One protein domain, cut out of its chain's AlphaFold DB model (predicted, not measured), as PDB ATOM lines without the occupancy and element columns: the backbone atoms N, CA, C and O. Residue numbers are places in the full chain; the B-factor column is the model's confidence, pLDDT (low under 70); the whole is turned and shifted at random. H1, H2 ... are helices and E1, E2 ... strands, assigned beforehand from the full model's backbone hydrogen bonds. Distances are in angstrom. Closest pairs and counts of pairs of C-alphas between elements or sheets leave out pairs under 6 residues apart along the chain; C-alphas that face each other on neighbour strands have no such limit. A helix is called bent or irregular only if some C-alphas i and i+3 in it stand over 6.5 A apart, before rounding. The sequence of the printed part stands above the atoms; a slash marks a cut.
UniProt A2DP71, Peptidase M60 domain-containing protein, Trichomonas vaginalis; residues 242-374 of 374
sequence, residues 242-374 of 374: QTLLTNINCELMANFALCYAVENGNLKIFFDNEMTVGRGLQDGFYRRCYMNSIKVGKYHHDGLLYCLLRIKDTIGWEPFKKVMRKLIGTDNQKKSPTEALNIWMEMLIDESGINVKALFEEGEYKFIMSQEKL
ATOM      1  N   GLN A 242     -37.840 -45.894  73.863       82.31
ATOM      2  CA  GLN A 242     -36.462 -46.174  73.443       82.31
ATOM      3  C   GLN A 242     -35.789 -44.841  73.087       82.31
ATOM      4  O   GLN A 242     -35.186 -44.662  72.018       82.31
ATOM      5  N   THR A 243     -36.025 -43.839  73.927       86.62
ATOM      6  CA  THR A 243     -35.386 -42.528  73.855       86.62
ATOM      7  C   THR A 243     -34.233 -42.460  74.849       86.62
ATOM      8  O   THR A 243     -34.134 -43.278  75.757       86.62
ATOM      9  N   LEU A 244     -33.377 -41.443  74.737       90.38
ATOM     10  CA  LEU A 244     -32.353 -41.179  75.753       90.38
ATOM     11  C   LEU A 244     -32.931 -40.851  77.143       90.38
ATOM     12  O   LEU A 244     -32.161 -40.761  78.097       90.38
ATOM     13  N   LEU A 245     -34.244 -40.610  77.273       92.62
ATOM     14  CA  LEU A 245     -34.878 -40.220  78.538       92.62
ATOM     15  C   LEU A 245     -34.936 -41.373  79.544       92.62
ATOM     16  O   LEU A 245     -34.993 -41.121  80.746       92.62
ATOM     17  N   THR A 246     -34.814 -42.618  79.081       91.50
ATOM     18  CA  THR A 246     -34.637 -43.788  79.950       91.50
ATOM     19  C   THR A 246     -33.371 -43.679  80.811       91.50
ATOM     20  O   THR A 246     -33.352 -44.208  81.921       91.50
ATOM     21  N   ASN A 247     -32.361 -42.906  80.374       91.56
ATOM     22  CA  ASN A 247     -31.176 -42.581  81.177       91.56
ATOM     23  C   ASN A 247     -31.498 -41.713  82.401       91.56
ATOM     24  O   ASN A 247     -30.711 -41.697  83.341       91.56
ATOM     25  N   ILE A 248     -32.618 -40.976  82.405       93.38
ATOM     26  CA  ILE A 248     -33.089 -40.269  83.603       93.38
ATOM     27  C   ILE A 248     -33.539 -41.318  84.615       93.38
ATOM     28  O   ILE A 248     -33.008 -41.386  85.722       93.38
ATOM     29  N   ASN A 249     -34.529 -42.120  84.216       93.62
ATOM     30  CA  ASN A 249     -35.039 -43.280  84.932       93.62
ATOM     31  C   ASN A 249     -36.097 -43.991  84.055       93.62
ATOM     32  O   ASN A 249     -37.005 -43.332  83.548       93.62
ATOM     33  N   CYS A 250     -36.019 -45.315  83.889       93.38
ATOM     34  CA  CYS A 250     -36.978 -46.066  83.067       93.38
ATOM     35  C   CYS A 250     -38.402 -46.101  83.653       93.38
ATOM     36  O   CYS A 250     -39.362 -45.981  82.893       93.38
ATOM     37  N   GLU A 251     -38.546 -46.200  84.977       96.06
ATOM     38  CA  GLU A 251     -39.842 -46.204  85.682       96.06
ATOM     39  C   GLU A 251     -40.556 -44.860  85.540       96.06
ATOM     40  O   GLU A 251     -41.758 -44.803  85.284       96.06
ATOM     41  N   LEU A 252     -39.800 -43.756  85.631       97.19
ATOM     42  CA  LEU A 252     -40.325 -42.409  85.396       97.19
ATOM     43  C   LEU A 252     -40.991 -42.311  84.032       97.19
ATOM     44  O   LEU A 252     -42.069 -41.734  83.908       97.19
ATOM     45  N   MET A 253     -40.336 -42.852  83.009       96.75
ATOM     46  CA  MET A 253     -40.812 -42.747  81.640       96.75
ATOM     47  C   MET A 253     -42.009 -43.656  81.363       96.75
ATOM     48  O   MET A 253     -42.955 -43.217  80.704       96.75
ATOM     49  N   ALA A 254     -42.026 -44.866  81.924       97.44
ATOM     50  CA  ALA A 254     -43.205 -45.728  81.901       97.44
ATOM     51  C   ALA A 254     -44.404 -45.052  82.584       97.44
ATOM     52  O   ALA A 254     -45.488 -44.973  82.001       97.44
ATOM     53  N   ASN A 255     -44.191 -44.450  83.759       98.12
ATOM     54  CA  ASN A 255     -45.216 -43.697  84.482       98.12
ATOM     55  C   ASN A 255     -45.661 -42.424  83.739       98.12
ATOM     56  O   ASN A 255     -46.839 -42.065  83.771       98.12
ATOM     57  N   PHE A 256     -44.761 -41.751  83.017       98.31
ATOM     58  CA  PHE A 256     -45.105 -40.608  82.168       98.31
ATOM     59  C   PHE A 256     -46.024 -41.021  81.007       98.31
ATOM     60  O   PHE A 256     -47.047 -40.374  80.765       98.31
ATOM     61  N   ALA A 257     -45.700 -42.122  80.323       98.00
ATOM     62  CA  ALA A 257     -46.529 -42.683  79.259       98.00
ATOM     63  C   ALA A 257     -47.890 -43.175  79.785       98.00
ATOM     64  O   ALA A 257     -48.918 -42.929  79.150       98.00
ATOM     65  N   LEU A 258     -47.912 -43.814  80.961       98.12
ATOM     66  CA  LEU A 258     -49.131 -44.193  81.679       98.12
ATOM     67  C   LEU A 258     -50.007 -42.961  81.942       98.12
ATOM     68  O   LEU A 258     -51.172 -42.967  81.560       98.12
ATOM     69  N   CYS A 259     -49.464 -41.892  82.534       98.38
ATOM     70  CA  CYS A 259     -50.217 -40.661  82.798       98.38
ATOM     71  C   CYS A 259     -50.805 -40.057  81.518       98.38
ATOM     72  O   CYS A 259     -51.976 -39.683  81.510       98.38
ATOM     73  N   TYR A 260     -50.035 -40.018  80.425       98.50
ATOM     74  CA  TYR A 260     -50.551 -39.582  79.125       98.50
ATOM     75  C   TYR A 260     -51.739 -40.437  78.671       98.50
ATOM     76  O   TYR A 260     -52.768 -39.899  78.257       98.50
ATOM     77  N   ALA A 261     -51.597 -41.763  78.731       98.25
ATOM     78  CA  ALA A 261     -52.614 -42.698  78.269       98.25
ATOM     79  C   ALA A 261     -53.888 -42.644  79.118       98.25
ATOM     80  O   ALA A 261     -54.989 -42.681  78.573       98.25
ATOM     81  N   VAL A 262     -53.740 -42.509  80.435       97.75
ATOM     82  CA  VAL A 262     -54.852 -42.397  81.381       97.75
ATOM     83  C   VAL A 262     -55.600 -41.080  81.194       97.75
ATOM     84  O   VAL A 262     -56.829 -41.088  81.122       97.75
ATOM     85  N   GLU A 263     -54.877 -39.965  81.050       97.81
ATOM     86  CA  GLU A 263     -55.475 -38.641  80.870       97.81
ATOM     87  C   GLU A 263     -56.220 -38.536  79.531       97.81
ATOM     88  O   GLU A 263     -57.404 -38.203  79.514       97.81
ATOM     89  N   ASN A 264     -55.566 -38.878  78.417       97.75
ATOM     90  CA  ASN A 264     -56.140 -38.713  77.075       97.75
ATOM     91  C   ASN A 264     -57.094 -39.847  76.674       97.75
ATOM     92  O   ASN A 264     -57.999 -39.642  75.868       97.75
ATOM     93  N   GLY A 265     -56.912 -41.042  77.238       97.06
ATOM     94  CA  GLY A 265     -57.824 -42.173  77.064       97.06
ATOM     95  C   GLY A 265     -59.016 -42.153  78.021       97.06
ATOM     96  O   GLY A 265     -59.893 -43.000  77.889       97.06
ATOM     97  N   ASN A 266     -59.052 -41.213  78.976       95.75
ATOM     98  CA  ASN A 266     -60.045 -41.153  80.051       95.75
ATOM     99  C   ASN A 266     -60.185 -42.497  80.797       95.75
ATOM    100  O   ASN A 266     -61.288 -42.957  81.095       95.75
ATOM    101  N   LEU A 267     -59.048 -43.149  81.061       95.62
ATOM    102  CA  LEU A 267     -59.015 -44.477  81.665       95.62
ATOM    103  C   LEU A 267     -59.263 -44.374  83.171       95.62
ATOM    104  O   LEU A 267     -58.697 -43.520  83.852       95.62
ATOM    105  N   LYS A 268     -60.089 -45.275  83.700       95.06
ATOM    106  CA  LYS A 268     -60.303 -45.427  85.142       95.06
ATOM    107  C   LYS A 268     -59.187 -46.300  85.718       95.06
ATOM    108  O   LYS A 268     -58.975 -47.400  85.224       95.06
ATOM    109  N   ILE A 269     -58.478 -45.840  86.743       94.75
ATOM    110  CA  ILE A 269     -57.357 -46.552  87.372       94.75
ATOM    111  C   ILE A 269     -57.602 -46.661  88.869       94.75
ATOM    112  O   ILE A 269     -57.754 -45.643  89.539       94.75
ATOM    113  N   PHE A 270     -57.581 -47.887  89.389       93.44
ATOM    114  CA  PHE A 270     -57.458 -48.127  90.819       93.44
ATOM    115  C   PHE A 270     -55.989 -48.355  91.151       93.44
ATOM    116  O   PHE A 270     -55.357 -49.252  90.590       93.44
ATOM    117  N   PHE A 271     -55.439 -47.519  92.023       92.19
ATOM    118  CA  PHE A 271     -54.060 -47.632  92.475       92.19
ATOM    119  C   PHE A 271     -53.886 -46.919  93.815       92.19
ATOM    120  O   PHE A 271     -54.526 -45.900  94.053       92.19
ATOM    121  N   ASP A 272     -53.029 -47.452  94.690       90.62
ATOM    122  CA  ASP A 272     -52.784 -46.897  96.034       90.62
ATOM    123  C   ASP A 272     -54.081 -46.669  96.842       90.62
ATOM    124  O   ASP A 272     -54.271 -45.638  97.483       90.62
ATOM    125  N   ASN A 273     -54.999 -47.646  96.778       89.31
ATOM    126  CA  ASN A 273     -56.332 -47.623  97.400       89.31
ATOM    127  C   ASN A 273     -57.245 -46.472  96.940       89.31
ATOM    128  O   ASN A 273     -58.188 -46.103  97.641       89.31
ATOM    129  N   GLU A 274     -56.984 -45.902  95.765       90.62
ATOM    130  CA  GLU A 274     -57.760 -44.800  95.210       90.62
ATOM    131  C   GLU A 274     -58.210 -45.108  93.784       90.62
ATOM    132  O   GLU A 274     -57.427 -45.526  92.929       90.62
ATOM    133  N   MET A 275     -59.487 -44.842  93.511       92.38
ATOM    134  CA  MET A 275     -60.028 -44.868  92.160       92.38
ATOM    135  C   MET A 275     -59.886 -43.489  91.517       92.38
ATOM    136  O   MET A 275     -60.405 -42.495  92.024       92.38
ATOM    137  N   THR A 276     -59.212 -43.432  90.376       93.38
ATOM    138  CA  THR A 276     -58.883 -42.193  89.668       93.38
ATOM    139  C   THR A 276     -59.257 -42.276  88.192       93.38
ATOM    140  O   THR A 276     -59.412 -43.354  87.627       93.38
ATOM    141  N   VAL A 277     -59.433 -41.117  87.561       93.88
ATOM    142  CA  VAL A 277     -59.693 -40.976  86.124       93.88
ATOM    143  C   VAL A 277     -59.078 -39.665  85.642       93.88
ATOM    144  O   VAL A 277     -58.921 -38.724  86.429       93.88
ATOM    145  N   GLY A 278     -58.703 -39.593  84.366       90.94
ATOM    146  CA  GLY A 278     -58.111 -38.390  83.789       90.94
ATOM    147  C   GLY A 278     -56.816 -38.004  84.515       90.94
ATOM    148  O   GLY A 278     -55.903 -38.812  84.660       90.94
ATOM    149  N   ARG A 279     -56.762 -36.780  85.050       92.88
ATOM    150  CA  ARG A 279     -55.629 -36.259  85.844       92.88
ATOM    151  C   ARG A 279     -55.519 -36.819  87.273       92.88
ATOM    152  O   ARG A 279     -54.639 -36.405  88.022       92.88
ATOM    153  N   GLY A 280     -56.394 -37.737  87.690       95.38
ATOM    154  CA  GLY A 280     -56.467 -38.174  89.091       95.38
ATOM    155  C   GLY A 280     -55.182 -38.820  89.636       95.38
ATOM    156  O   GLY A 280     -54.834 -38.574  90.788       95.38
ATOM    157  N   LEU A 281     -54.419 -39.557  88.816       96.88
ATOM    158  CA  LEU A 281     -53.106 -40.090  89.223       96.88
ATOM    159  C   LEU A 281     -52.102 -38.976  89.558       96.88
ATOM    160  O   LEU A 281     -51.332 -39.099  90.514       96.88
ATOM    161  N   GLN A 282     -52.117 -37.886  88.782       97.69
ATOM    162  CA  GLN A 282     -51.274 -36.713  89.014       97.69
ATOM    163  C   GLN A 282     -51.635 -36.045  90.345       97.69
ATOM    164  O   GLN A 282     -50.747 -35.784  91.156       97.69
ATOM    165  N   ASP A 283     -52.923 -35.772  90.567       96.19
ATOM    166  CA  ASP A 283     -53.401 -35.007  91.726       96.19
ATOM    167  C   ASP A 283     -53.375 -35.809  93.040       96.19
ATOM    168  O   ASP A 283     -53.245 -35.216  94.116       96.19
ATOM    169  N   GLY A 284     -53.483 -37.137  92.952       96.06
ATOM    170  CA  GLY A 284     -53.405 -38.071  94.073       96.06
ATOM    171  C   GLY A 284     -51.989 -38.608  94.278       96.06
ATOM    172  O   GLY A 284     -51.143 -37.951  94.893       96.06
ATOM    173  N   PHE A 285     -51.739 -39.816  93.766       97.44
ATOM    174  CA  PHE A 285     -50.516 -40.588  94.003       97.44
ATOM    175  C   PHE A 285     -49.226 -39.799  93.727       97.44
ATOM    176  O   PHE A 285     -48.411 -39.618  94.636       97.44
ATOM    177  N   TYR A 286     -49.046 -39.251  92.520       98.31
ATOM    178  CA  TYR A 286     -47.786 -38.579  92.173       98.31
ATOM    179  C   TYR A 286     -47.571 -37.285  92.965       98.31
ATOM    180  O   TYR A 286     -46.442 -36.976  93.358       98.31
ATOM    181  N   ARG A 287     -48.646 -36.558  93.302       98.12
ATOM    182  CA  ARG A 287     -48.569 -35.416  94.220       98.12
ATOM    183  C   ARG A 287     -48.093 -35.841  95.608       98.12
ATOM    184  O   ARG A 287     -47.246 -35.159  96.184       98.12
ATOM    185  N   ARG A 288     -48.598 -36.955  96.154       97.88
ATOM    186  CA  ARG A 288     -48.117 -37.501  97.438       97.88
ATOM    187  C   ARG A 288     -46.637 -37.872  97.360       97.88
ATOM    188  O   ARG A 288     -45.875 -37.481  98.245       97.88
ATOM    189  N   CYS A 289     -46.215 -38.543  96.288       98.12
ATOM    190  CA  CYS A 289     -44.807 -38.874  96.056       98.12
ATOM    191  C   CYS A 289     -43.925 -37.621  96.058       98.12
ATOM    192  O   CYS A 289     -42.907 -37.594  96.746       98.12
ATOM    193  N   TYR A 290     -44.335 -36.558  95.365       98.50
ATOM    194  CA  TYR A 290     -43.640 -35.269  95.366       98.50
ATOM    195  C   TYR A 290     -43.521 -34.645  96.763       98.50
ATOM    196  O   TYR A 290     -42.421 -34.270  97.180       98.50
ATOM    197  N   MET A 291     -44.634 -34.569  97.501       98.31
ATOM    198  CA  MET A 291     -44.665 -33.986  98.847       98.31
ATOM    199  C   MET A 291     -43.750 -34.738  99.825       98.31
ATOM    200  O   MET A 291     -43.139 -34.115 100.688       98.31
ATOM    201  N   ASN A 292     -43.609 -36.053  99.649       97.94
ATOM    202  CA  ASN A 292     -42.770 -36.916 100.484       97.94
ATOM    203  C   ASN A 292     -41.314 -37.045  99.990       97.94
ATOM    204  O   ASN A 292     -40.515 -37.737 100.624       97.94
ATOM    205  N   SER A 293     -40.957 -36.417  98.863       97.50
ATOM    206  CA  SER A 293     -39.621 -36.517  98.261       97.50
ATOM    207  C   SER A 293     -39.042 -35.148  97.902       97.50
ATOM    208  O   SER A 293     -38.406 -34.512  98.744       97.50
ATOM    209  N   ILE A 294     -39.257 -34.678  96.671       97.25
ATOM    210  CA  ILE A 294     -38.633 -33.469  96.123       97.25
ATOM    211  C   ILE A 294     -38.938 -32.257  97.004       97.25
ATOM    212  O   ILE A 294     -38.032 -31.480  97.304       97.25
ATOM    213  N   LYS A 295     -40.178 -32.137  97.503       96.94
ATOM    214  CA  LYS A 295     -40.595 -31.014  98.355       96.94
ATOM    215  C   LYS A 295     -39.802 -30.912  99.660       96.94
ATOM    216  O   LYS A 295     -39.622 -29.814 100.181       96.94
ATOM    217  N   VAL A 296     -39.327 -32.043 100.178       95.62
ATOM    218  CA  VAL A 296     -38.549 -32.138 101.423       95.62
ATOM    219  C   VAL A 296     -37.054 -32.364 101.166       95.62
ATOM    220  O   VAL A 296     -36.321 -32.737 102.078       95.62
ATOM    221  N   GLY A 297     -36.581 -32.131  99.935       94.00
ATOM    222  CA  GLY A 297     -35.162 -32.222  99.584       94.00
ATOM    223  C   GLY A 297     -34.631 -33.651  99.444       94.00
ATOM    224  O   GLY A 297     -33.437 -33.877  99.625       94.00
ATOM    225  N   LYS A 298     -35.493 -34.621  99.116       95.00
ATOM    226  CA  LYS A 298     -35.108 -36.008  98.813       95.00
ATOM    227  C   LYS A 298     -35.442 -36.350  97.363       95.00
ATOM    228  O   LYS A 298     -36.576 -36.176  96.932       95.00
ATOM    229  N   TYR A 299     -34.482 -36.871  96.605       95.06
ATOM    230  CA  TYR A 299     -34.740 -37.250  95.218       95.06
ATOM    231  C   TYR A 299     -35.605 -38.519  95.141       95.06
ATOM    232  O   TYR A 299     -35.335 -39.506  95.826       95.06
ATOM    233  N   HIS A 300     -36.645 -38.484  94.305       95.94
ATOM    234  CA  HIS A 300     -37.414 -39.654  93.886       95.94
ATOM    235  C   HIS A 300     -38.006 -39.400  92.498       95.94
ATOM    236  O   HIS A 300     -38.522 -38.311  92.232       95.94
ATOM    237  N   HIS A 301     -37.961 -40.403  91.625       96.12
ATOM    238  CA  HIS A 301     -38.370 -40.258  90.230       96.12
ATOM    239  C   HIS A 301     -39.879 -39.975  90.082       96.12
ATOM    240  O   HIS A 301     -40.250 -39.106  89.302       96.12
ATOM    241  N   ASP A 302     -40.745 -40.575  90.907       97.81
ATOM    242  CA  ASP A 302     -42.180 -40.221  90.924       97.81
ATOM    243  C   ASP A 302     -42.452 -38.783  91.390       97.81
ATOM    244  O   ASP A 302     -43.408 -38.142  90.952       97.81
ATOM    245  N   GLY A 303     -41.596 -38.241  92.263       98.06
ATOM    246  CA  GLY A 303     -41.666 -36.832  92.643       98.06
ATOM    247  C   GLY A 303     -41.270 -35.915  91.485       98.06
ATOM    248  O   GLY A 303     -41.923 -34.897  91.259       98.06
ATOM    249  N   LEU A 304     -40.247 -36.299  90.711       98.06
ATOM    250  CA  LEU A 304     -39.876 -35.613  89.471       98.06
ATOM    251  C   LEU A 304     -40.999 -35.693  88.426       98.06
ATOM    252  O   LEU A 304     -41.296 -34.684  87.786       98.06
ATOM    253  N   LEU A 305     -41.663 -36.841  88.285       98.50
ATOM    254  CA  LEU A 305     -42.803 -36.992  87.381       98.50
ATOM    255  C   LEU A 305     -43.907 -35.976  87.691       98.50
ATOM    256  O   LEU A 305     -44.389 -35.309  86.780       98.50
ATOM    257  N   TYR A 306     -44.259 -35.774  88.962       98.62
ATOM    258  CA  TYR A 306     -45.223 -34.733  89.325       98.62
ATOM    259  C   TYR A 306     -44.770 -33.325  88.897       98.62
ATOM    260  O   TYR A 306     -45.583 -32.540  88.410       98.62
ATOM    261  N   CYS A 307     -43.478 -32.989  89.016       98.44
ATOM    262  CA  CYS A 307     -42.952 -31.714  88.512       98.44
ATOM    263  C   CYS A 307     -43.122 -31.585  86.990       98.44
ATOM    264  O   CYS A 307     -43.556 -30.542  86.503       98.44
ATOM    265  N   LEU A 308     -42.841 -32.655  86.240       98.44
ATOM    266  CA  LEU A 308     -43.026 -32.691  84.786       98.44
ATOM    267  C   LEU A 308     -44.503 -32.553  84.394       98.44
ATOM    268  O   LEU A 308     -44.828 -31.836  83.449       98.44
ATOM    269  N   LEU A 309     -45.411 -33.174  85.148       98.50
ATOM    270  CA  LEU A 309     -46.850 -33.062  84.923       98.50
ATOM    271  C   LEU A 309     -47.384 -31.649  85.234       98.50
ATOM    272  O   LEU A 309     -48.256 -31.154  84.522       98.50
ATOM    273  N   ARG A 310     -46.802 -30.931  86.208       97.69
ATOM    274  CA  ARG A 310     -47.096 -29.497  86.420       97.69
ATOM    275  C   ARG A 310     -46.626 -28.623  85.258       97.69
ATOM    276  O   ARG A 310     -47.334 -27.701  84.861       97.69
ATOM    277  N   ILE A 311     -45.459 -28.917  84.682       98.38
ATOM    278  CA  ILE A 311     -44.993 -28.242  83.459       98.38
ATOM    279  C   ILE A 311     -45.977 -28.501  82.317       98.38
ATOM    280  O   ILE A 311     -46.385 -27.562  81.629       98.38
ATOM    281  N   LYS A 312     -46.414 -29.755  82.159       97.75
ATOM    282  CA  LYS A 312     -47.452 -30.150  81.202       97.75
ATOM    283  C   LYS A 312     -48.755 -29.378  81.399       97.75
ATOM    284  O   LYS A 312     -49.335 -28.958  80.405       97.75
ATOM    285  N   ASP A 313     -49.188 -29.103  82.627       97.75
ATOM    286  CA  ASP A 313     -50.390 -28.284  82.870       97.75
ATOM    287  C   ASP A 313     -50.263 -26.845  82.331       97.75
ATOM    288  O   ASP A 313     -51.274 -26.201  82.064       97.75
ATOM    289  N   THR A 314     -49.040 -26.334  82.134       98.19
ATOM    290  CA  THR A 314     -48.801 -24.997  81.560       98.19
ATOM    291  C   THR A 314     -48.622 -25.020  80.044       98.19
ATOM    292  O   THR A 314     -49.165 -24.159  79.356       98.19
ATOM    293  N   ILE A 315     -47.855 -25.974  79.509       98.31
ATOM    294  CA  ILE A 315     -47.476 -25.980  78.081       98.31
ATOM    295  C   ILE A 315     -48.291 -26.959  77.223       98.31
ATOM    296  O   ILE A 315     -48.166 -26.964  75.999       98.31
ATOM    297  N   GLY A 316     -49.124 -27.790  77.854       98.06
ATOM    298  CA  GLY A 316     -49.892 -28.855  77.216       98.06
ATOM    299  C   GLY A 316     -49.049 -30.071  76.817       98.06
ATOM    300  O   GLY A 316     -47.825 -30.083  76.930       98.06
ATOM    301  N   TRP A 317     -49.714 -31.116  76.316       98.31
ATOM    302  CA  TRP A 317     -49.054 -32.345  75.857       98.31
ATOM    303  C   TRP A 317     -48.342 -32.202  74.503       98.31
ATOM    304  O   TRP A 317     -47.418 -32.960  74.221       98.31
ATOM    305  N   GLU A 318     -48.742 -31.254  73.649       98.44
ATOM    306  CA  GLU A 318     -48.209 -31.147  72.280       98.44
ATOM    307  C   GLU A 318     -46.684 -30.946  72.212       98.44
ATOM    308  O   GLU A 318     -46.034 -31.692  71.471       98.44
ATOM    309  N   PRO A 319     -46.066 -30.028  72.987       98.56
ATOM    310  CA  PRO A 319     -44.608 -29.928  73.036       98.56
ATOM    311  C   PRO A 319     -43.949 -31.249  73.442       98.56
ATOM    312  O   PRO A 319     -43.004 -31.688  72.790       98.56
ATOM    313  N   PHE A 320     -44.494 -31.945  74.445       98.12
ATOM    314  CA  PHE A 320     -43.982 -33.249  74.868       98.12
ATOM    315  C   PHE A 320     -44.044 -34.281  73.743       98.12
ATOM    316  O   PHE A 320     -43.022 -34.899  73.455       98.12
ATOM    317  N   LYS A 321     -45.180 -34.423  73.045       98.06
ATOM    318  CA  LYS A 321     -45.310 -35.357  71.909       98.06
ATOM    319  C   LYS A 321     -44.253 -35.101  70.843       98.06
ATOM    320  O   LYS A 321     -43.597 -36.031  70.376       98.06
ATOM    321  N   LYS A 322     -44.056 -33.839  70.457       98.06
ATOM    322  CA  LYS A 322     -43.050 -33.477  69.453       98.06
ATOM    323  C   LYS A 322     -41.637 -33.819  69.914       98.06
ATOM    324  O   LYS A 322     -40.874 -34.383  69.131       98.06
ATOM    325  N   VAL A 323     -41.296 -33.518  71.166       97.06
ATOM    326  CA  VAL A 323     -39.975 -33.832  71.720       97.06
ATOM    327  C   VAL A 323     -39.748 -35.342  71.804       97.06
ATOM    328  O   VAL A 323     -38.728 -35.811  71.302       97.06
ATOM    329  N   MET A 324     -40.710 -36.115  72.319       95.00
ATOM    330  CA  MET A 324     -40.620 -37.583  72.371       95.00
ATOM    331  C   MET A 324     -40.354 -38.173  70.988       95.00
ATOM    332  O   MET A 324     -39.426 -38.959  70.811       95.00
ATOM    333  N   ARG A 325     -41.116 -37.732  69.981       95.25
ATOM    334  CA  ARG A 325     -40.961 -38.184  68.592       95.25
ATOM    335  C   ARG A 325     -39.579 -37.865  68.019       95.25
ATOM    336  O   ARG A 325     -39.023 -38.690  67.302       95.25
ATOM    337  N   LYS A 326     -39.008 -36.699  68.344       94.81
ATOM    338  CA  LYS A 326     -37.642 -36.321  67.931       94.81
ATOM    339  C   LYS A 326     -36.559 -37.165  68.606       94.81
ATOM    340  O   LYS A 326     -35.494 -37.344  68.026       94.81
ATOM    341  N   LEU A 327     -36.814 -37.652  69.818       93.06
ATOM    342  CA  LEU A 327     -35.849 -38.415  70.612       93.06
ATOM    343  C   LEU A 327     -35.875 -39.924  70.334       93.06
ATOM    344  O   LEU A 327     -35.035 -40.656  70.860       93.06
ATOM    345  N   ILE A 328     -36.798 -40.420  69.515       89.12
ATOM    346  CA  ILE A 328     -36.860 -41.846  69.184       89.12
ATOM    347  C   ILE A 328     -35.554 -42.323  68.542       89.12
ATOM    348  O   ILE A 328     -35.054 -41.726  67.592       89.12
ATOM    349  N   GLY A 329     -35.021 -43.437  69.054       78.94
ATOM    350  CA  GLY A 329     -33.790 -44.049  68.551       78.94
ATOM    351  C   GLY A 329     -32.506 -43.437  69.118       78.94
ATOM    352  O   GLY A 329     -31.419 -43.766  68.644       78.94
ATOM    353  N   THR A 330     -32.609 -42.568  70.129       83.38
ATOM    354  CA  THR A 330     -31.449 -41.945  70.797       83.38
ATOM    355  C   THR A 330     -30.967 -42.674  72.059       83.38
ATOM    356  O   THR A 330     -29.940 -42.278  72.601       83.38
ATOM    357  N   ASP A 331     -31.640 -43.750  72.484       71.12
ATOM    358  CA  ASP A 331     -31.345 -44.588  73.671       71.12
ATOM    359  C   ASP A 331     -29.851 -44.955  73.826       71.12
ATOM    360  O   ASP A 331     -29.255 -44.776  74.883       71.12
ATOM    361  N   ASN A 332     -29.171 -45.301  72.726       63.97
ATOM    362  CA  ASN A 332     -27.755 -45.705  72.749       63.97
ATOM    363  C   ASN A 332     -26.751 -44.571  73.049       63.97
ATOM    364  O   ASN A 332     -25.535 -44.805  73.070       63.97
ATOM    365  N   GLN A 333     -27.207 -43.328  73.224       77.00
ATOM    366  CA  GLN A 333     -26.328 -42.225  73.594       77.00
ATOM    367  C   GLN A 333     -26.029 -42.279  75.092       77.00
ATOM    368  O   GLN A 333     -26.912 -42.081  75.918       77.00
ATOM    369  N   LYS A 334     -24.753 -42.475  75.445       80.88
ATOM    370  CA  LYS A 334     -24.280 -42.360  76.832       80.88
ATOM    371  C   LYS A 334     -24.427 -40.914  77.307       80.88
ATOM    372  O   LYS A 334     -23.541 -40.094  77.062       80.88
ATOM    373  N   LYS A 335     -25.555 -40.621  77.943       90.12
ATOM    374  CA  LYS A 335     -25.868 -39.357  78.607       90.12
ATOM    375  C   LYS A 335     -26.154 -39.643  80.065       90.12
ATOM    376  O   LYS A 335     -26.807 -40.636  80.378       90.12
ATOM    377  N   SER A 336     -25.648 -38.796  80.949       92.25
ATOM    378  CA  SER A 336     -26.005 -38.901  82.358       92.25
ATOM    379  C   SER A 336     -27.489 -38.537  82.563       92.25
ATOM    380  O   SER A 336     -28.067 -37.839  81.718       92.25
ATOM    381  N   PRO A 337     -28.124 -38.970  83.668       92.19
ATOM    382  CA  PRO A 337     -29.493 -38.578  84.000       92.19
ATOM    383  C   PRO A 337     -29.730 -37.062  83.912       92.19
ATOM    384  O   PRO A 337     -30.728 -36.605  83.353       92.19
ATOM    385  N   THR A 338     -28.791 -36.259  84.421       94.31
ATOM    386  CA  THR A 338     -28.901 -34.793  84.405       94.31
ATOM    387  C   THR A 338     -28.718 -34.206  83.007       94.31
ATOM    388  O   THR A 338     -29.454 -33.291  82.631       94.31
ATOM    389  N   GLU A 339     -27.804 -34.743  82.193       94.12
ATOM    390  CA  GLU A 339     -27.660 -34.341  80.791       94.12
ATOM    391  C   GLU A 339     -28.931 -34.639  79.988       94.12
ATOM    392  O   GLU A 339     -29.407 -33.772  79.252       94.12
ATOM    393  N   ALA A 340     -29.500 -35.835  80.157       94.56
ATOM    394  CA  ALA A 340     -30.730 -36.258  79.496       94.56
ATOM    395  C   ALA A 340     -31.917 -35.356  79.870       94.56
ATOM    396  O   ALA A 340     -32.618 -34.859  78.986       94.56
ATOM    397  N   LEU A 341     -32.094 -35.067  81.165       95.75
ATOM    398  CA  LEU A 341     -33.130 -34.150  81.637       95.75
ATOM    399  C   LEU A 341     -32.930 -32.736  81.083       95.75
ATOM    400  O   LEU A 341     -33.894 -32.111  80.643       95.75
ATOM    401  N   ASN A 342     -31.697 -32.226  81.059       96.00
ATOM    402  CA  ASN A 342     -31.435 -30.893  80.524       96.00
ATOM    403  C   ASN A 342     -31.730 -30.815  79.021       96.00
ATOM    404  O   ASN A 342     -32.361 -29.853  78.595       96.00
ATOM    405  N   ILE A 343     -31.330 -31.824  78.237       96.06
ATOM    406  CA  ILE A 343     -31.682 -31.922  76.810       96.06
ATOM    407  C   ILE A 343     -33.201 -31.892  76.646       96.06
ATOM    408  O   ILE A 343     -33.712 -31.128  75.830       96.06
ATOM    409  N   TRP A 344     -33.927 -32.672  77.451       96.50
ATOM    410  CA  TRP A 344     -35.383 -32.691  77.398       96.50
ATOM    411  C   TRP A 344     -35.988 -31.313  77.684       96.50
ATOM    412  O   TRP A 344     -36.833 -30.847  76.922       96.50
ATOM    413  N   MET A 345     -35.523 -30.634  78.737       98.06
ATOM    414  CA  MET A 345     -35.995 -29.295  79.086       98.06
ATOM    415  C   MET A 345     -35.712 -28.280  77.974       98.06
ATOM    416  O   MET A 345     -36.617 -27.533  77.626       98.06
ATOM    417  N   GLU A 346     -34.510 -28.259  77.389       98.19
ATOM    418  CA  GLU A 346     -34.187 -27.354  76.270       98.19
ATOM    419  C   GLU A 346     -35.097 -27.602  75.061       98.19
ATOM    420  O   GLU A 346     -35.687 -26.672  74.520       98.19
ATOM    421  N   MET A 347     -35.311 -28.866  74.689       98.12
ATOM    422  CA  MET A 347     -36.201 -29.199  73.576       98.12
ATOM    423  C   MET A 347     -37.661 -28.806  73.850       98.12
ATOM    424  O   MET A 347     -38.382 -28.440  72.923       98.12
ATOM    425  N   LEU A 348     -38.112 -28.869  75.108       98.44
ATOM    426  CA  LEU A 348     -39.435 -28.378  75.496       98.44
ATOM    427  C   LEU A 348     -39.519 -26.850  75.440       98.44
ATOM    428  O   LEU A 348     -40.570 -26.338  75.062       98.44
ATOM    429  N   ILE A 349     -38.447 -26.122  75.774       98.50
ATOM    430  CA  ILE A 349     -38.383 -24.662  75.594       98.50
ATOM    431  C   ILE A 349     -38.539 -24.324  74.114       98.50
ATOM    432  O   ILE A 349     -39.397 -23.512  73.767       98.50
ATOM    433  N   ASP A 350     -37.782 -24.998  73.249       98.12
ATOM    434  CA  ASP A 350     -37.832 -24.782  71.802       98.12
ATOM    435  C   ASP A 350     -39.229 -25.056  71.223       98.12
ATOM    436  O   ASP A 350     -39.725 -24.291  70.397       98.12
ATOM    437  N   GLU A 351     -39.890 -26.135  71.656       98.25
ATOM    438  CA  GLU A 351     -41.203 -26.527  71.126       98.25
ATOM    439  C   GLU A 351     -42.389 -25.764  71.722       98.25
ATOM    440  O   GLU A 351     -43.424 -25.641  71.062       98.25
ATOM    441  N   SER A 352     -42.276 -25.282  72.962       97.88
ATOM    442  CA  SER A 352     -43.356 -24.547  73.640       97.88
ATOM    443  C   SER A 352     -43.220 -23.028  73.540       97.88
ATOM    444  O   SER A 352     -44.208 -22.319  73.717       97.88
ATOM    445  N   GLY A 353     -42.011 -22.513  73.294       97.44
ATOM    446  CA  GLY A 353     -41.694 -21.088  73.408       97.44
ATOM    447  C   GLY A 353     -41.699 -20.559  74.849       97.44
ATOM    448  O   GLY A 353     -41.611 -19.349  75.057       97.44
ATOM    449  N   ILE A 354     -41.814 -21.437  75.851       97.44
ATOM    450  CA  ILE A 354     -41.884 -21.093  77.275       97.44
ATOM    451  C   ILE A 354     -40.630 -21.614  77.970       97.44
ATOM    452  O   ILE A 354     -40.217 -22.752  77.765       97.44
ATOM    453  N   ASN A 355     -40.034 -20.805  78.850       97.31
ATOM    454  CA  ASN A 355     -38.924 -21.252  79.687       97.31
ATOM    455  C   ASN A 355     -39.415 -22.247  80.759       97.31
ATOM    456  O   ASN A 355     -39.671 -21.866  81.901       97.31
ATOM    457  N   VAL A 356     -39.534 -23.528  80.401       97.56
ATOM    458  CA  VAL A 356     -40.074 -24.574  81.288       97.56
ATOM    459  C   VAL A 356     -39.242 -24.777  82.556       97.56
ATOM    460  O   VAL A 356     -39.778 -25.175  83.586       97.56
ATOM    461  N   LYS A 357     -37.946 -24.437  82.530       96.88
ATOM    462  CA  LYS A 357     -37.071 -24.502  83.714       96.88
ATOM    463  C   LYS A 357     -37.493 -23.512  84.798       96.88
ATOM    464  O   LYS A 357     -37.249 -23.759  85.975       96.88
ATOM    465  N   ALA A 358     -38.136 -22.411  84.412       96.50
ATOM    466  CA  ALA A 358     -38.676 -21.419  85.336       96.50
ATOM    467  C   ALA A 358     -40.052 -21.807  85.913       96.50
ATOM    468  O   ALA A 358     -40.562 -21.090  86.767       96.50
ATOM    469  N   LEU A 359     -40.655 -22.915  85.457       97.00
ATOM    470  CA  LEU A 359     -41.933 -23.425  85.976       97.00
ATOM    471  C   LEU A 359     -41.761 -24.381  87.169       97.00
ATOM    472  O   LEU A 359     -42.738 -24.720  87.838       97.00
ATOM    473  N   PHE A 360     -40.531 -24.818  87.444       97.25
ATOM    474  CA  PHE A 360     -40.202 -25.500  88.693       97.25
ATOM    475  C   PHE A 360     -40.353 -24.532  89.874       97.25
ATOM    476  O   PHE A 360     -40.144 -23.325  89.730       97.25
ATOM    477  N   GLU A 361     -40.686 -25.056  91.055       95.81
ATOM    478  CA  GLU A 361     -40.689 -24.224  92.266       95.81
ATOM    479  C   GLU A 361     -39.269 -23.733  92.610       95.81
ATOM    480  O   GLU A 361     -38.262 -24.270  92.135       95.81
ATOM    481  N   GLU A 362     -39.168 -22.692  93.442       94.69
ATOM    482  CA  GLU A 362     -37.879 -22.106  93.818       94.69
ATOM    483  C   GLU A 362     -36.915 -23.171  94.377       94.69
ATOM    484  O   GLU A 362     -37.232 -23.908  95.307       94.69
ATOM    485  N   GLY A 363     -35.722 -23.269  93.779       93.06
ATOM    486  CA  GLY A 363     -34.683 -24.229  94.168       93.06
ATOM    487  C   GLY A 363     -34.894 -25.670  93.678       93.06
ATOM    488  O   GLY A 363     -33.933 -26.441  93.661       93.06
ATOM    489  N   GLU A 364     -36.090 -26.022  93.207       95.56
ATOM    490  CA  GLU A 364     -36.472 -27.388  92.838       95.56
ATOM    491  C   GLU A 364     -35.669 -27.918  91.644       95.56
ATOM    492  O   GLU A 364     -35.049 -28.978  91.735       95.56
ATOM    493  N   TYR A 365     -35.586 -27.150  90.551       95.62
ATOM    494  CA  TYR A 365     -34.800 -27.547  89.377       95.62
ATOM    495  C   TYR A 365     -33.321 -27.747  89.731       95.62
ATOM    496  O   TYR A 365     -32.705 -28.739  89.352       95.62
ATOM    497  N   LYS A 366     -32.748 -26.835  90.527       94.81
ATOM    498  CA  LYS A 366     -31.351 -26.928  90.974       94.81
ATOM    499  C   LYS A 366     -31.109 -28.190  91.807       94.81
ATOM    500  O   LYS A 366     -30.077 -28.832  91.632       94.81
ATOM    501  N   PHE A 367     -32.045 -28.534  92.690       95.50
ATOM    502  CA  PHE A 367     -31.990 -29.751  93.492       95.50
ATOM    503  C   PHE A 367     -32.027 -31.009  92.610       95.50
ATOM    504  O   PHE A 367     -31.133 -31.848  92.707       95.50
ATOM    505  N   ILE A 368     -32.984 -31.098  91.684       95.38
ATOM    506  CA  ILE A 368     -33.117 -32.230  90.749       95.38
ATOM    507  C   ILE A 368     -31.855 -32.400  89.892       95.38
ATOM    508  O   ILE A 368     -31.365 -33.512  89.703       95.38
ATOM    509  N   MET A 369     -31.275 -31.297  89.419       94.62
ATOM    510  CA  MET A 369     -30.037 -31.306  88.636       94.62
ATOM    511  C   MET A 369     -28.790 -31.693  89.451       94.62
ATOM    512  O   MET A 369     -27.711 -31.845  88.884       94.62
ATOM    513  N   SER A 370     -28.913 -31.862  90.771       90.50
ATOM    514  CA  SER A 370     -27.837 -32.338  91.649       90.50
ATOM    515  C   SER A 370     -27.956 -33.816  92.038       90.50
ATOM    516  O   SER A 370     -27.105 -34.299  92.780       90.50
ATOM    517  N   GLN A 371     -28.954 -34.535  91.510       82.75
ATOM    518  CA  GLN A 371     -29.277 -35.925  91.872       82.75
ATOM    519  C   GLN A 371     -28.112 -36.920  91.758       82.75
ATOM    520  O   GLN A 371     -28.072 -37.885  92.500       82.75
ATOM    521  N   GLU A 372     -27.145 -36.688  90.870       77.56
ATOM    522  CA  GLU A 372     -25.983 -37.577  90.700       77.56
ATOM    523  C   GLU A 372     -24.944 -37.441  91.828       77.56
ATOM    524  O   GLU A 372     -23.978 -38.199  91.881       77.56
ATOM    525  N   LYS A 373     -25.102 -36.442  92.705       65.12
ATOM    526  CA  LYS A 373     -24.209 -36.160  93.840       65.12
ATOM    527  C   LYS A 373     -24.829 -36.512  95.196       65.12
ATOM    528  O   LYS A 373     -24.158 -36.323  96.211       65.12
ATOM    529  N   LEU A 374     -26.096 -36.922  95.202       54.19
ATOM    530  CA  LEU A 374     -26.891 -37.295  96.375       54.19
ATOM    531  C   LEU A 374     -26.934 -38.818  96.485       54.19
ATOM    532  O   LEU A 374     -26.929 -39.299  97.638       54.19
TER     533      LEU A 374
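What this domain is: This is residues 242 to 374 of the 374 residues of the protein "Peptidase M60 domain-containing protein" of Trichomonas vaginalis (UniProt A2DP71). Helix H4 runs through the middle of a rounded body, with H3 crossing it on one side and H6 running nearly parallel to it, at some distance, on the other. H2 crosses H4 near its first residues, H5 folds back beyond H4's last residue and crosses H6, and a small hairpin of two strands, E1 and E2, lies at one end of the longest axis, past H2 and H3. The printed part has 133 residues with eight named helices and two named strands, in the order H1, H2, E1, E2, H3, H4, H5, H6, H7, H8; the sheet E1 - E2 is antiparallel and the class is mostly helix. It is compact, with a radius of gyration of the C-alphas of 14.3 A and spans of 38 by 32 by 28 A.

Where its parts are: Find C-alpha 244 at (-32.353, -41.179, 75.753), where H1 begins; it ends at residue 247. H2, residues 250 to 265, then runs 22.0 A. Next come E1, residues 268 to 271, and E2, residues 274 to 277. H3, residues 280 to 291, spans 15.9 A and is irregular, but only just: C-alphas 283 and 286 are 6.7 A apart. Find C-alpha 301 at (-38.370, -40.258, 90.230); from there H4 runs 20.8 A to residue 315. H5, residues 317 to 327, spans 15.5 A, and H6, residues 337 to 352, spans 22.3 A. H7 is residues 356 to 359, and H8, residues 364 to 368, ends at C-alpha 368 at (-33.117, -32.230, 90.749).

How they stand to each other: Begin with the two hubs, H4 and H6, touching three helices each. H3 touches H4, opposite ways at a steep tilt of 56 degrees; their closest C-alphas, Tyr 290 and Gly 303, are 3.7 A apart. H2 touches H4 with residues 251 to 256 alone, closest at C-alphas 252 and 301, 5.6 A. H4 and H6 are close but not clearly touching, at a shallow tilt of 11 degrees. H5 touches H6 at a steep tilt of 55 degrees, closest at C-alphas 319 and 351, 5.2 A. H1 touches H6 at C-alphas 247 and 337, 5.2 A, and H7 touches H6 at C-alphas 349 and 356, 5.9 A. H8 touches no helix. In the hairpin E1 and E2, look for N 269 and O 276, 2.8 A apart; E2 and H3 are near each other. Every O i to N i+4 pair is within hydrogen-bond range in H2, H4, H5, H6 and H8, and 6 of 8 are in H3; H1 and H7 are too short for such a pair.

The domain as a whole: The farthest C-alphas, Asn 273 and Asp 350, are 39.0 A apart. The printed part has no cut and no long link. The mean pLDDT of the printed part is 94.2; look for values under 70 at residue 332 and residues 373 to 374, the last being the chain's last residue.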